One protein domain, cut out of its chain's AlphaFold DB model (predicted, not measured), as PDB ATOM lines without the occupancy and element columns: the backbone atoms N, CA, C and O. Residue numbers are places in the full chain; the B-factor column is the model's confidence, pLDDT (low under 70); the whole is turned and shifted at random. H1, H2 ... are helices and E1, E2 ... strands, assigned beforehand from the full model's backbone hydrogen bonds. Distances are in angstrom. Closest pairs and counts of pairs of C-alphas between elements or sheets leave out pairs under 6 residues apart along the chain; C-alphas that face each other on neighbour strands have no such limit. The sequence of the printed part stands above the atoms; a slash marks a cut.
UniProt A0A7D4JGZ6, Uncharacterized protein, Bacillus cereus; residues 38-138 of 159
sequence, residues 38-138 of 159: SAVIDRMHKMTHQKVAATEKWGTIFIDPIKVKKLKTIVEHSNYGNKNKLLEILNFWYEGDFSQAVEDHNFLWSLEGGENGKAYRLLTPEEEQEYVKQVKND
ATOM      1  N   SER A  38      26.394 -14.509 -44.451       95.06
ATOM      2  CA  SER A  38      26.177 -13.463 -45.459       95.06
ATOM      3  C   SER A  38      24.937 -13.717 -46.312       95.06
ATOM      4  O   SER A  38      24.226 -12.795 -46.679       95.06
ATOM      5  N   ALA A  39      24.648 -14.985 -46.594       93.12
ATOM      6  CA  ALA A  39      23.484 -15.358 -47.364       93.12
ATOM      7  C   ALA A  39      22.203 -15.177 -46.536       93.12
ATOM      8  O   ALA A  39      21.179 -14.849 -47.105       93.12
ATOM      9  N   VAL A  40      22.220 -15.390 -45.219       95.12
ATOM     10  CA  VAL A  40      21.065 -15.093 -44.349       95.12
ATOM     11  C   VAL A  40      20.864 -13.586 -44.208       95.12
ATOM     12  O   VAL A  40      19.728 -13.124 -44.301       95.12
ATOM     13  N   ILE A  41      21.957 -12.842 -44.023       97.19
ATOM     14  CA  ILE A  41      21.953 -11.377 -43.923       97.19
ATOM     15  C   ILE A  41      21.320 -10.761 -45.172       97.19
ATOM     16  O   ILE A  41      20.389  -9.979 -45.018       97.19
ATOM     17  N   ASP A  42      21.711 -11.206 -46.371       95.00
ATOM     18  CA  ASP A  42      21.134 -10.743 -47.644       95.00
ATOM     19  C   ASP A  42      19.618 -10.947 -47.718       95.00
ATOM     20  O   ASP A  42      18.878 -10.015 -48.044       95.00
ATOM     21  N   ARG A  43      19.109 -12.129 -47.327       94.31
ATOM     22  CA  ARG A  43      17.652 -12.349 -47.296       94.31
ATOM     23  C   ARG A  43      16.968 -11.414 -46.313       94.31
ATOM     24  O   ARG A  43      15.943 -10.824 -46.642       94.31
ATOM     25  N   MET A  44      17.509 -11.313 -45.100       97.50
ATOM     26  CA  MET A  44      16.934 -10.457 -44.070       97.50
ATOM     27  C   MET A  44      16.934  -8.994 -44.527       97.50
ATOM     28  O   MET A  44      15.912  -8.327 -44.406       97.50
ATOM     29  N   HIS A  45      18.023  -8.507 -45.121       97.44
ATOM     30  CA  HIS A  45      18.121  -7.137 -45.616       97.44
ATOM     31  C   HIS A  45      17.077  -6.872 -46.709       97.44
ATOM     32  O   HIS A  45      16.243  -5.980 -46.552       97.44
ATOM     33  N   LYS A  46      16.999  -7.727 -47.736       95.19
ATOM     34  CA  LYS A  46      15.976  -7.629 -48.794       95.19
ATOM     35  C   LYS A  46      14.545  -7.690 -48.263       95.19
ATOM     36  O   LYS A  46      13.658  -7.066 -48.839       95.19
ATOM     37  N   MET A  47      14.303  -8.414 -47.171       96.31
ATOM     38  CA  MET A  47      12.999  -8.435 -46.503       96.31
ATOM     39  C   MET A  47      12.645  -7.087 -45.869       96.31
ATOM     40  O   MET A  47      11.495  -6.652 -45.958       96.31
ATOM     41  N   THR A  48      13.615  -6.371 -45.292       97.75
ATOM     42  CA  THR A  48      13.355  -5.050 -44.693       97.75
ATOM     43  C   THR A  48      12.925  -3.988 -45.702       97.75
ATOM     44  O   THR A  48      12.217  -3.054 -45.321       97.75
ATOM     45  N   HIS A  49      13.252  -4.138 -46.991       96.50
ATOM     46  CA  HIS A  49      12.851  -3.195 -48.042       96.50
ATOM     47  C   HIS A  49      11.331  -2.978 -48.127       96.50
ATOM     48  O   HIS A  49      10.900  -1.883 -48.500       96.50
ATOM     49  N   GLN A  50      10.524  -3.967 -47.729       96.81
ATOM     50  CA  GLN A  50       9.064  -3.848 -47.645       96.81
ATOM     51  C   GLN A  50       8.594  -2.903 -46.522       96.81
ATOM     52  O   GLN A  50       7.477  -2.402 -46.582       96.81
ATOM     53  N   LYS A  51       9.419  -2.649 -45.497       98.06
ATOM     54  CA  LYS A  51       9.031  -1.905 -44.283       98.06
ATOM     55  C   LYS A  51       9.651  -0.519 -44.151       98.06
ATOM     56  O   LYS A  51       9.156   0.285 -43.365       98.06
ATOM     57  N   VAL A  52      10.715  -0.216 -44.892       98.44
ATOM     58  CA  VAL A  52      11.493   1.017 -44.690       98.44
ATOM     59  C   VAL A  52      11.536   1.904 -45.926       98.44
ATOM     60  O   VAL A  52      11.488   1.419 -47.052       98.44
ATOM     61  N   ALA A  53      11.668   3.212 -45.732       97.88
ATOM     62  CA  ALA A  53      12.087   4.136 -46.777       97.88
ATOM     63  C   ALA A  53      13.617   4.247 -46.771       97.88
ATOM     64  O   ALA A  53      14.227   4.494 -45.727       97.88
ATOM     65  N   ALA A  54      14.215   4.094 -47.948       95.88
ATOM     66  CA  ALA A  54      15.647   4.196 -48.204       95.88
ATOM     67  C   ALA A  54      15.853   4.917 -49.540       95.88
ATOM     68  O   ALA A  54      14.944   4.934 -50.373       95.88
ATOM     69  N   THR A  55      17.012   5.548 -49.733       89.19
ATOM     70  CA  THR A  55      17.320   6.266 -50.984       89.19
ATOM     71  C   THR A  55      17.463   5.320 -52.173       89.19
ATOM     72  O   THR A  55      17.133   5.693 -53.292       89.19
ATOM     73  N   GLU A  56      17.920   4.095 -51.918       90.00
ATOM     74  CA  GLU A  56      18.089   3.023 -52.892       90.00
ATOM     75  C   GLU A  56      17.737   1.692 -52.220       90.00
ATOM     76  O   GLU A  56      17.970   1.525 -51.023       90.00
ATOM     77  N   LYS A  57      17.151   0.768 -52.986       90.25
ATOM     78  CA  LYS A  57      16.796  -0.591 -52.556       90.25
ATOM     79  C   LYS A  57      17.083  -1.541 -53.706       90.25
ATOM     80  O   LYS A  57      16.546  -1.327 -54.792       90.25
ATOM     81  N   TRP A  58      17.896  -2.568 -53.485       88.44
ATOM     82  CA  TRP A  58      18.243  -3.540 -54.528       88.44
ATOM     83  C   TRP A  58      17.716  -4.929 -54.181       88.44
ATOM     84  O   TRP A  58      18.076  -5.515 -53.161       88.44
ATOM     85  N   GLY A  59      16.847  -5.452 -55.049       88.50
ATOM     86  CA  GLY A  59      16.142  -6.712 -54.831       88.50
ATOM     87  C   GLY A  59      15.041  -6.615 -53.773       88.50
ATOM     88  O   GLY A  59      14.974  -5.683 -52.966       88.50
ATOM     89  N   THR A  60      14.149  -7.602 -53.766       89.56
ATOM     90  CA  THR A  60      13.146  -7.743 -52.706       89.56
ATOM     91  C   THR A  60      12.902  -9.201 -52.384       89.56
ATOM     92  O   THR A  60      12.897 -10.064 -53.262       89.56
ATOM     93  N   ILE A  61      12.616  -9.457 -51.112       90.69
ATOM     94  CA  ILE A  61      11.990 -10.697 -50.668       90.69
ATOM     95  C   ILE A  61      10.801 -10.292 -49.820       90.69
ATOM     96  O   ILE A  61      10.977  -9.768 -48.728       90.69
ATOM     97  N   PHE A  62       9.579 -10.548 -50.290       91.81
ATOM     98  CA  PHE A  62       8.413 -10.204 -49.481       91.81
ATOM     99  C   PHE A  62       8.432 -10.942 -48.150       91.81
ATOM    100  O   PHE A  62       8.644 -12.166 -48.116       91.81
ATOM    101  N   ILE A  63       8.193 -10.186 -47.082       91.81
ATOM    102  CA  ILE A  63       8.059 -10.707 -45.733       91.81
ATOM    103  C   ILE A  63       6.864 -11.650 -45.705       91.81
ATOM    104  O   ILE A  63       5.745 -11.285 -46.054       91.81
ATOM    105  N   ASP A  64       7.129 -12.870 -45.260       89.50
ATOM    106  CA  ASP A  64       6.137 -13.915 -45.077       89.50
ATOM    107  C   ASP A  64       6.480 -14.699 -43.793       89.50
ATOM    108  O   ASP A  64       7.659 -15.015 -43.576       89.50
ATOM    109  N   PRO A  65       5.498 -15.033 -42.933       88.81
ATOM    110  CA  PRO A  65       5.756 -15.727 -41.671       88.81
ATOM    111  C   PRO A  65       6.510 -17.056 -41.825       88.81
ATOM    112  O   PRO A  65       7.292 -17.433 -40.947       88.81
ATOM    113  N   ILE A  66       6.324 -17.776 -42.938       88.75
ATOM    114  CA  ILE A  66       7.038 -19.028 -43.212       88.75
ATOM    115  C   ILE A  66       8.510 -18.731 -43.511       88.75
ATOM    116  O   ILE A  66       9.381 -19.421 -42.975       88.75
ATOM    117  N   LYS A  67       8.810 -17.694 -44.305       90.88
ATOM    118  CA  LYS A  67      10.194 -17.261 -44.584       90.88
ATOM    119  C   LYS A  67      10.915 -16.810 -43.313       90.88
ATOM    120  O   LYS A  67      12.022 -17.279 -43.054       90.88
ATOM    121  N   VAL A  68      10.263 -15.991 -42.481       94.94
ATOM    122  CA  VAL A  68      10.813 -15.549 -41.185       94.94
ATOM    123  C   VAL A  68      11.140 -16.756 -40.302       94.94
ATOM    124  O   VAL A  68      12.256 -16.883 -39.799       94.94
ATOM    125  N   LYS A  69      10.206 -17.706 -40.172       91.88
ATOM    126  CA  LYS A  69      10.409 -18.929 -39.383       91.88
ATOM    127  C   LYS A  69      11.562 -19.792 -39.906       91.88
ATOM    128  O   LYS A  69      12.307 -20.366 -39.105       91.88
ATOM    129  N   LYS A  70      11.717 -19.904 -41.229       90.81
ATOM    130  CA  LYS A  70      12.820 -20.644 -41.862       90.81
ATOM    131  C   LYS A  70      14.167 -20.004 -41.531       90.81
ATOM    132  O   LYS A  70      15.031 -20.694 -40.994       90.81
ATOM    133  N   LEU A  71      14.314 -18.697 -41.757       94.31
ATOM    134  CA  LEU A  71      15.533 -17.954 -41.416       94.31
ATOM    135  C   LEU A  71      15.859 -18.078 -39.928       94.31
ATOM    136  O   LEU A  71      16.991 -18.399 -39.576       94.31
ATOM    137  N   LYS A  72      14.853 -17.941 -39.057       95.12
ATOM    138  CA  LYS A  72      15.019 -18.133 -37.613       95.12
ATOM    139  C   LYS A  72      15.573 -19.518 -37.290       95.12
ATOM    140  O   LYS A  72      16.569 -19.619 -36.583       95.12
ATOM    141  N   THR A  73      14.996 -20.571 -37.867       91.69
ATOM    142  CA  THR A  73      15.457 -21.955 -37.660       91.69
ATOM    143  C   THR A  73      16.903 -22.151 -38.131       91.69
ATOM    144  O   THR A  73      17.683 -22.814 -37.448       91.69
ATOM    145  N   ILE A  74      17.281 -21.562 -39.271       92.12
ATOM    146  CA  ILE A  74      18.653 -21.614 -39.799       92.12
ATOM    147  C   ILE A  74      19.629 -20.942 -38.827       92.12
ATOM    148  O   ILE A  74      20.653 -21.530 -38.485       92.12
ATOM    149  N   VAL A  75      19.307 -19.738 -38.348       94.81
ATOM    150  CA  VAL A  75      20.163 -19.001 -37.408       94.81
ATOM    151  C   VAL A  75      20.243 -19.717 -36.052       94.81
ATOM    152  O   VAL A  75      21.317 -19.786 -35.457       94.81
ATOM    153  N   GLU A  76      19.154 -20.319 -35.565       95.12
ATOM    154  CA  GLU A  76      19.139 -21.074 -34.301       95.12
ATOM    155  C   GLU A  76      20.146 -22.230 -34.292       95.12
ATOM    156  O   GLU A  76      20.803 -22.468 -33.275       95.12
ATOM    157  N   HIS A  77      20.315 -22.907 -35.428       91.88
ATOM    158  CA  HIS A  77      21.188 -24.075 -35.573       91.88
ATOM    159  C   HIS A  77      22.567 -23.747 -36.167       91.88
ATOM    160  O   HIS A  77      23.342 -24.660 -36.450       91.88
ATOM    161  N   SER A  78      22.903 -22.467 -36.345       91.81
ATOM    162  CA  SER A  78      24.199 -22.045 -36.877       91.81
ATOM    163  C   SER A  78      25.209 -21.673 -35.782       91.81
ATOM    164  O   SER A  78      24.864 -21.536 -34.605       91.81
ATOM    165  N   ASN A  79      26.459 -21.455 -36.202       94.44
ATOM    166  CA  ASN A  79      27.544 -20.877 -35.397       94.44
ATOM    167  C   ASN A  79      27.966 -19.497 -35.946       94.44
ATOM    168  O   ASN A  79      29.153 -19.187 -36.005       94.44
ATOM    169  N   TYR A  80      27.005 -18.708 -36.437       95.50
ATOM    170  CA  TYR A  80      27.254 -17.389 -37.033       95.50
ATOM    171  C   TYR A  80      27.824 -16.383 -36.035       95.50
ATOM    172  O   TYR A  80      27.477 -16.420 -34.852       95.50
ATOM    173  N   GLY A  81      28.636 -15.443 -36.526       96.50
ATOM    174  CA  GLY A  81      29.221 -14.394 -35.690       96.50
ATOM    175  C   GLY A  81      28.153 -13.473 -35.099       96.50
ATOM    176  O   GLY A  81      28.193 -13.157 -33.912       96.50
ATOM    177  N   ASN A  82      27.135 -13.124 -35.890       97.81
ATOM    178  CA  ASN A  82      26.032 -12.252 -35.484       97.81
ATOM    179  C   ASN A  82      24.790 -13.022 -35.018       97.81
ATOM    180  O   ASN A  82      23.710 -12.439 -34.930       97.81
ATOM    181  N   LYS A  83      24.913 -14.320 -34.696       97.19
ATOM    182  CA  LYS A  83      23.781 -15.201 -34.352       97.19
ATOM    183  C   LYS A  83      22.779 -14.557 -33.390       97.19
ATOM    184  O   LYS A  83      21.587 -14.552 -33.675       97.19
ATOM    185  N   ASN A  84      23.256 -14.000 -32.278       98.25
ATOM    186  CA  ASN A  84      22.382 -13.426 -31.252       98.25
ATOM    187  C   ASN A  84      21.568 -12.241 -31.786       98.25
ATOM    188  O   ASN A  84      20.362 -12.188 -31.562       98.25
ATOM    189  N   LYS A  85      22.207 -11.329 -32.534       98.50
ATOM    190  CA  LYS A  85      21.528 -10.152 -33.084       98.50
ATOM    191  C   LYS A  85      20.564 -10.527 -34.209       98.50
ATOM    192  O   LYS A  85      19.454 -10.016 -34.257       98.50
ATOM    193  N   LEU A  86      20.940 -11.479 -35.065       98.56
ATOM    194  CA  LEU A  86      20.047 -11.997 -36.105       98.56
ATOM    195  C   LEU A  86      18.808 -12.685 -35.504       98.56
ATOM    196  O   LEU A  86      17.705 -12.490 -36.009       98.56
ATOM    197  N   LEU A  87      18.957 -13.451 -34.414       98.50
ATOM    198  CA  LEU A  87      17.816 -14.062 -33.716       98.50
ATOM    199  C   LEU A  87      16.915 -13.035 -33.042       98.50
ATOM    200  O   LEU A  87      15.703 -13.201 -33.085       98.50
ATOM    201  N   GLU A  88      17.487 -12.001 -32.430       98.56
ATOM    202  CA  GLU A  88      16.717 -10.903 -31.840       98.56
ATOM    203  C   GLU A  88      15.792 -10.266 -32.887       98.56
ATOM    204  O   GLU A  88      14.580 -10.230 -32.687       98.56
ATOM    205  N   ILE A  89      16.344  -9.882 -34.041       98.69
ATOM    206  CA  ILE A  89      15.587  -9.308 -35.165       98.69
ATOM    207  C   ILE A  89      14.493 -10.278 -35.639       98.69
ATOM    208  O   ILE A  89      13.320  -9.919 -35.750       98.69
ATOM    209  N   LEU A  90      14.852 -11.543 -35.882       98.44
ATOM    210  CA  LEU A  90      13.910 -12.549 -36.382       98.44
ATOM    211  C   LEU A  90      12.812 -12.906 -35.372       98.44
ATOM    212  O   LEU A  90      11.744 -13.341 -35.796       98.44
ATOM    213  N   ASN A  91      13.045 -12.739 -34.067       98.12
ATOM    214  CA  ASN A  91      12.011 -12.917 -33.049       98.12
ATOM    215  C   ASN A  91      10.954 -11.813 -33.144       98.12
ATOM    216  O   ASN A  91       9.773 -12.144 -33.215       98.12
ATOM    217  N   PHE A  92      11.359 -10.543 -33.247       98.12
ATOM    218  CA  PHE A  92      10.419  -9.434 -33.450       98.12
ATOM    219  C   PHE A  92       9.597  -9.626 -34.728       98.12
ATOM    220  O   PHE A  92       8.367  -9.603 -34.698       98.12
ATOM    221  N   TRP A  93      10.254  -9.947 -35.845       98.25
ATOM    222  CA  TRP A  93       9.551 -10.170 -37.111       98.25
ATOM    223  C   TRP A  93       8.617 -11.381 -37.059       98.25
ATOM    224  O   TRP A  93       7.574 -11.381 -37.713       98.25
ATOM    225  N   TYR A  94       8.973 -12.424 -36.301       96.38
ATOM    226  CA  TYR A  94       8.124 -13.603 -36.113       96.38
ATOM    227  C   TYR A  94       6.853 -13.274 -35.320       96.38
ATOM    228  O   TYR A  94       5.802 -13.860 -35.580       96.38
ATOM    229  N   GLU A  95       6.932 -12.312 -34.400       96.62
ATOM    230  CA  GLU A  95       5.792 -11.750 -33.666       96.62
ATOM    231  C   GLU A  95       5.003 -10.715 -34.490       96.62
ATOM    232  O   GLU A  95       3.950 -10.247 -34.060       96.62
ATOM    233  N   GLY A  96       5.469 -10.390 -35.701       96.31
ATOM    234  CA  GLY A  96       4.878  -9.369 -36.563       96.31
ATOM    235  C   GLY A  96       5.223  -7.939 -36.144       96.31
ATOM    236  O   GLY A  96       4.615  -6.997 -36.655       96.31
ATOM    237  N   ASP A  97       6.185  -7.769 -35.237       97.94
ATOM    238  CA  ASP A  97       6.693  -6.469 -34.826       97.94
ATOM    239  C   ASP A  97       7.795  -6.003 -35.789       97.94
ATOM    240  O   ASP A  97       8.873  -6.591 -35.887       97.94
ATOM    241  N   PHE A  98       7.498  -4.924 -36.511       98.00
ATOM    242  CA  PHE A  98       8.416  -4.247 -37.430       98.00
ATOM    243  C   PHE A  98       8.697  -2.805 -36.995       98.00
ATOM    244  O   PHE A  98       9.175  -1.999 -37.795       98.00
ATOM    245  N   SER A  99       8.397  -2.457 -35.739       98.00
ATOM    246  CA  SER A  99       8.609  -1.109 -35.195       98.00
ATOM    247  C   SER A  99      10.072  -0.659 -35.271       98.00
ATOM    248  O   SER A  99      10.341   0.531 -35.420       98.00
ATOM    249  N   GLN A 100      11.007  -1.612 -35.257       98.12
ATOM    250  CA  GLN A 100      12.452  -1.389 -35.346       98.12
ATOM    251  C   GLN A 100      13.031  -1.640 -36.750       98.12
ATOM    252  O   GLN A 100      14.246  -1.610 -36.923       98.12
ATOM    253  N   ALA A 101      12.205  -1.815 -37.791       98.31
ATOM    254  CA  ALA A 101      12.692  -2.251 -39.107       98.31
ATOM    255  C   ALA A 101      13.747  -1.321 -39.743       98.31
ATOM    256  O   ALA A 101      14.563  -1.784 -40.535       98.31
ATOM    257  N   VAL A 102      13.773  -0.026 -39.396       98.62
ATOM    258  CA  VAL A 102      14.834   0.909 -39.830       98.62
ATOM    259  C   VAL A 102      16.184   0.556 -39.205       98.62
ATOM    260  O   VAL A 102      17.213   0.594 -39.880       98.62
ATOM    261  N   GLU A 103      16.191   0.227 -37.917       98.62
ATOM    262  CA  GLU A 103      17.393  -0.172 -37.185       98.62
ATOM    263  C   GLU A 103      17.860  -1.550 -37.652       98.62
ATOM    264  O   GLU A 103      19.045  -1.719 -37.945       98.62
ATOM    265  N   ASP A 104      16.924  -2.484 -37.833       98.62
ATOM    266  CA  ASP A 104      17.193  -3.818 -38.369       98.62
ATOM    267  C   ASP A 104      17.811  -3.739 -39.771       98.62
ATOM    268  O   ASP A 104      18.859  -4.341 -40.020       98.62
ATOM    269  N   HIS A 105      17.207  -2.950 -40.671       98.56
ATOM    270  CA  HIS A 105      17.735  -2.690 -42.011       98.56
ATOM    271  C   HIS A 105      19.163  -2.162 -41.926       98.56
ATOM    272  O   HIS A 105      20.068  -2.711 -42.542       98.56
ATOM    273  N   ASN A 106      19.384  -1.097 -41.156       98.31
ATOM    274  CA  ASN A 106      20.680  -0.426 -41.105       98.31
ATOM    275  C   ASN A 106      21.769  -1.287 -40.459       98.31
ATOM    276  O   ASN A 106      22.933  -1.177 -40.846       98.31
ATOM    277  N   PHE A 107      21.408  -2.160 -39.518       98.50
ATOM    278  CA  PHE A 107      22.310  -3.176 -38.994       98.50
ATOM    279  C   PHE A 107      22.719  -4.164 -40.094       98.50
ATOM    280  O   PHE A 107      23.912  -4.322 -40.347       98.50
ATOM    281  N   LEU A 108      21.755  -4.774 -40.786       98.38
ATOM    282  CA  LEU A 108      22.015  -5.755 -41.847       98.38
ATOM    283  C   LEU A 108      22.810  -5.137 -43.006       98.38
ATOM    284  O   LEU A 108      23.842  -5.674 -43.395       98.38
ATOM    285  N   TRP A 109      22.403  -3.954 -43.457       97.25
ATOM    286  CA  TRP A 109      23.093  -3.132 -44.452       97.25
ATOM    287  C   TRP A 109      24.557  -2.857 -44.077       97.25
ATOM    288  O   TRP A 109      25.452  -2.942 -44.919       97.25
ATOM    289  N   SER A 110      24.839  -2.575 -42.799       97.31
ATOM    290  CA  SER A 110      26.217  -2.350 -42.340       97.31
ATOM    291  C   SER A 110      27.086  -3.609 -42.422       97.31
ATOM    292  O   SER A 110      28.278  -3.508 -42.714       97.31
ATOM    293  N   LEU A 111      26.499  -4.796 -42.228       96.94
ATOM    294  CA  LEU A 111      27.205  -6.073 -42.362       96.94
ATOM    295  C   LEU A 111      27.536  -6.410 -43.825       96.94
ATOM    296  O   LEU A 111      28.470  -7.171 -44.075       96.94
ATOM    297  N   GLU A 112      26.806  -5.831 -44.779       93.88
ATOM    298  CA  GLU A 112      27.052  -5.970 -46.220       93.88
ATOM    299  C   GLU A 112      28.051  -4.943 -46.777       93.88
ATOM    300  O   GLU A 112      28.331  -4.944 -47.973       93.88
ATOM    301  N   GLY A 113      28.636  -4.097 -45.919       92.62
ATOM    302  CA  GLY A 113      29.622  -3.087 -46.318       92.62
ATOM    303  C   GLY A 113      29.014  -1.760 -46.777       92.62
ATOM    304  O   GLY A 113      29.648  -1.048 -47.544       92.62
ATOM    305  N   GLY A 114      27.800  -1.448 -46.315       83.81
ATOM    306  CA  GLY A 114      26.961  -0.329 -46.740       83.81
ATOM    307  C   GLY A 114      27.652   0.981 -47.158       83.81
ATOM    308  O   GLY A 114      28.376   1.603 -46.380       83.81
ATOM    309  N   GLU A 115      27.312   1.446 -48.366       86.31
ATOM    310  CA  GLU A 115      27.726   2.744 -48.927       86.31
ATOM    311  C   GLU A 115      26.512   3.627 -49.269       86.31
ATOM    312  O   GLU A 115      26.390   4.742 -48.764       86.31
ATOM    313  N   ASN A 116      25.557   3.091 -50.040       90.06
ATOM    314  CA  ASN A 116      24.305   3.749 -50.433       90.06
ATOM    315  C   ASN A 116      23.087   2.967 -49.927       90.06
ATOM    316  O   ASN A 116      23.191   1.783 -49.618       90.06
ATOM    317  N   GLY A 117      21.922   3.620 -49.848       92.31
ATOM    318  CA  GLY A 117      20.661   2.938 -49.524       92.31
ATOM    319  C   GLY A 117      20.347   2.812 -48.033       92.31
ATOM    320  O   GLY A 117      19.525   1.991 -47.650       92.31
ATOM    321  N   LYS A 118      20.950   3.633 -47.164       96.25
ATOM    322  CA  LYS A 118      20.604   3.644 -45.734       96.25
ATOM    323  C   LYS A 118      19.129   4.021 -45.521       96.25
ATOM    324  O   LYS A 118      18.640   5.006 -46.083       96.25
ATOM    325  N   ALA A 119      18.434   3.274 -44.666       97.75
ATOM    326  CA  ALA A 119      17.048   3.549 -44.317       97.75
ATOM    327  C   ALA A 119      16.936   4.720 -43.331       97.75
ATOM    328  O   ALA A 119      17.741   4.840 -42.400       97.75
ATOM    329  N   TYR A 120      15.917   5.563 -43.514       97.88
ATOM    330  CA  TYR A 120      15.719   6.780 -42.712       97.88
ATOM    331  C   TYR A 120      14.358   6.876 -42.009       97.88
ATOM    332  O   TYR A 120      14.207   7.701 -41.111       97.88
ATOM    333  N   ARG A 121      13.368   6.056 -42.383       98.38
ATOM    334  CA  ARG A 121      12.072   5.952 -41.685       98.38
ATOM    335  C   ARG A 121      11.331   4.670 -42.054       98.38
ATOM    336  O   ARG A 121      11.667   4.025 -43.046       98.38
ATOM    337  N   LEU A 122      10.285   4.353 -41.298       98.62
ATOM    338  CA  LEU A 122       9.305   3.338 -41.679       98.62
ATOM    339  C   LEU A 122       8.425   3.831 -42.836       98.62
ATOM    340  O   LEU A 122       8.167   5.036 -42.974       98.62
ATOM    341  N   LEU A 123       7.964   2.890 -43.655       98.31
ATOM    342  CA  LEU A 123       6.863   3.127 -44.580       98.31
ATOM    343  C   LEU A 123       5.546   3.217 -43.809       98.31
ATOM    344  O   LEU A 123       5.335   2.537 -42.805       98.31
ATOM    345  N   THR A 124       4.650   4.056 -44.310       98.12
ATOM    346  CA  THR A 124       3.230   3.994 -43.959       98.12
ATOM    347  C   THR A 124       2.586   2.744 -44.575       98.12
ATOM    348  O   THR A 124       3.127   2.191 -45.540       98.12
ATOM    349  N   PRO A 125       1.427   2.286 -44.069       97.19
ATOM    350  CA  PRO A 125       0.707   1.163 -44.670       97.19
ATOM    351  C   PRO A 125       0.413   1.361 -46.163       97.19
ATOM    352  O   PRO A 125       0.528   0.421 -46.948       97.19
ATOM    353  N   GLU A 126       0.075   2.583 -46.572       97.62
ATOM    354  CA  GLU A 126      -0.198   2.933 -47.965       97.62
ATOM    355  C   GLU A 126       1.068   2.842 -48.828       97.62
ATOM    356  O   GLU A 126       1.031   2.282 -49.924       97.62
ATOM    357  N   GLU A 127       2.203   3.332 -48.324       97.56
ATOM    358  CA  GLU A 127       3.493   3.235 -49.018       97.56
ATOM    359  C   GLU A 127       3.995   1.792 -49.121       97.56
ATOM    360  O   GLU A 127       4.563   1.421 -50.146       97.56
ATOM    361  N   GLU A 128       3.781   0.963 -48.097       96.88
ATOM    362  CA  GLU A 128       4.108  -0.465 -48.157       96.88
ATOM    363  C   GLU A 128       3.273  -1.170 -49.234       96.88
ATOM    364  O   GLU A 128       3.812  -1.925 -50.047       96.88
ATOM    365  N   GLN A 129       1.962  -0.911 -49.284       95.75
ATOM    366  CA  GLN A 129       1.092  -1.484 -50.314       95.75
ATOM    367  C   GLN A 129       1.511  -1.052 -51.718       95.75
ATOM    368  O   GLN A 129       1.501  -1.867 -52.643       95.75
ATOM    369  N   GLU A 130       1.867   0.218 -51.882       95.62
ATOM    370  CA  GLU A 130       2.345   0.747 -53.150       95.62
ATOM    371  C   GLU A 130       3.690   0.124 -53.544       95.62
ATOM    372  O   GLU A 130       3.842  -0.325 -54.677       95.62
ATOM    373  N   TYR A 131       4.618  -0.030 -52.598       93.19
ATOM    374  CA  TYR A 131       5.887  -0.722 -52.823       93.19
ATOM    375  C   TYR A 131       5.676  -2.159 -53.321       93.19
ATOM    376  O   TYR A 131       6.265  -2.564 -54.322       93.19
ATOM    377  N   VAL A 132       4.789  -2.923 -52.675       91.81
ATOM    378  CA  VAL A 132       4.470  -4.300 -53.091       91.81
ATOM    379  C   VAL A 132       3.899  -4.337 -54.511       91.81
ATOM    380  O   VAL A 132       4.265  -5.221 -55.286       91.81
ATOM    381  N   LYS A 133       3.021  -3.394 -54.876       92.31
ATOM    382  CA  LYS A 133       2.471  -3.303 -56.240       92.31
ATOM    383  C   LYS A 133       3.552  -2.967 -57.260       92.31
ATOM    384  O   LYS A 133       3.603  -3.614 -58.300       92.31
ATOM    385  N   GLN A 134       4.404  -1.987 -56.965       90.38
ATOM    386  CA  GLN A 134       5.485  -1.568 -57.857       90.38
ATOM    387  C   GLN A 134       6.444  -2.721 -58.130       90.38
ATOM    388  O   GLN A 134       6.677  -3.035 -59.290       90.38
ATOM    389  N   VAL A 135       6.907  -3.414 -57.086       88.06
ATOM    390  CA  VAL A 135       7.827  -4.546 -57.260       88.06
ATOM    391  C   VAL A 135       7.180  -5.699 -58.032       88.06
ATOM    392  O   VAL A 135       7.846  -6.333 -58.839       88.06
ATOM    393  N   LYS A 136       5.882  -5.964 -57.841       85.88
ATOM    394  CA  LYS A 136       5.171  -7.008 -58.604       85.88
ATOM    395  C   LYS A 136       4.971  -6.674 -60.085       85.88
ATOM    396  O   LYS A 136       4.737  -7.590 -60.863       85.88
ATOM    397  N   ASN A 137       5.007  -5.395 -60.450       84.25
ATOM    398  CA  ASN A 137       4.834  -4.926 -61.825       84.25
ATOM    399  C   ASN A 137       6.173  -4.636 -62.527       84.25
ATOM    400  O   ASN A 137       6.167  -4.246 -63.694       84.25
ATOM    401  N   ASP A 138       7.295  -4.752 -61.814       76.19
ATOM    402  CA  ASP A 138       8.630  -4.449 -62.316       76.19
ATOM    403  C   ASP A 138       9.392  -5.745 -62.625       76.19
ATOM    404  O   ASP A 138      10.003  -6.353 -61.747       76.19
TER     405      ASP A 138
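AT A GLANCE: This is residues 38 to 138 of the 159 residues of an uncharacterized protein of Bacillus cereus (UniProt A0A7D4JGZ6). A tiny two-stranded sheet, E1 and E2, sits at one end of a four-helix bundle, H1 to H4, and the last helix, H5, lies beyond the sheet, away from the bundle. The bundle is loosely formed: H1 with H4 and H2 with H3 make two touching pairs, and these pairs are only close to each other. You are looking at 101 printed residues with five named helices and two named strands, in the order H1, E1, H2, H3, H4, E2, H5; the class is mostly helix and the sheet, of order E1 - E2, is antiparallel. The whole is compact, with a radius of gyration of the C-alphas of 12.9 A, and rounded, spanning 37 by 29 by 24 A.

HOW THE PARTS SIT: Start at the sheet, where E1, residues 52 to 54, and E2, residues 119 to 122, are antiparallel neighbours at 148 degrees. Look there for N 53 and O 121, 2.8 A apart, and N 120 and O 53, 3.0 A apart, both within hydrogen-bond range. Step to H4, residues 101 to 111: its closest C-alphas to E2 are those of Val 102 and Ala 119, 5.7 A apart. H4 touches H1, residues 38 to 48, at a shallow tilt of 27 degrees, opposite ways, with the C-alphas of His 45 and Leu 108 closest at 5.6 A. H2, residues 65 to 76, and H3, residues 83 to 94, form a helical hairpin; they touch, closest at the C-alphas of Lys 72 and Leu 90, 5.8 A. H1 and H2 are close but not clearly touching, with the C-alphas of Val 40 and Leu 71 closest at 6.9 A. H3 and H4 are likewise close but not clearly touching, with the C-alphas of Ile 89 and Asp 104 closest at 6.6 A. H1 to H4 form an up and down bundle, each helix running against the one before it. H5, residues 125 to 137, is near E1 and touches no helix. In H1, H2, H3, H4 and H5 every O i to N i+4 pair is within hydrogen-bond range.

IN THESE COORDINATES: Find C-alpha 52 at (11.493, 1.017, -44.690), where E1 begins; it is 6.3 A long, and E2 is 8.2 A. Find C-alpha 38 at (26.177, -13.463, -45.459); from there H1 runs 15.4 A. H2 measures 16.2 A, H3 15.8 A and H4 15.4 A. H5, the longest helix, runs 18.7 A to C-alpha 137 at (4.834, -4.926, -61.825).

THE WHOLE: The C-alphas of Asn 79 and Glu 126 are the two farthest apart, at 38.7 A. The printed part has no cut and no long link; the links H1 to E1 and E2 to H5 are tight. Its mean pLDDT is 94.7, and no printed residue is under 70.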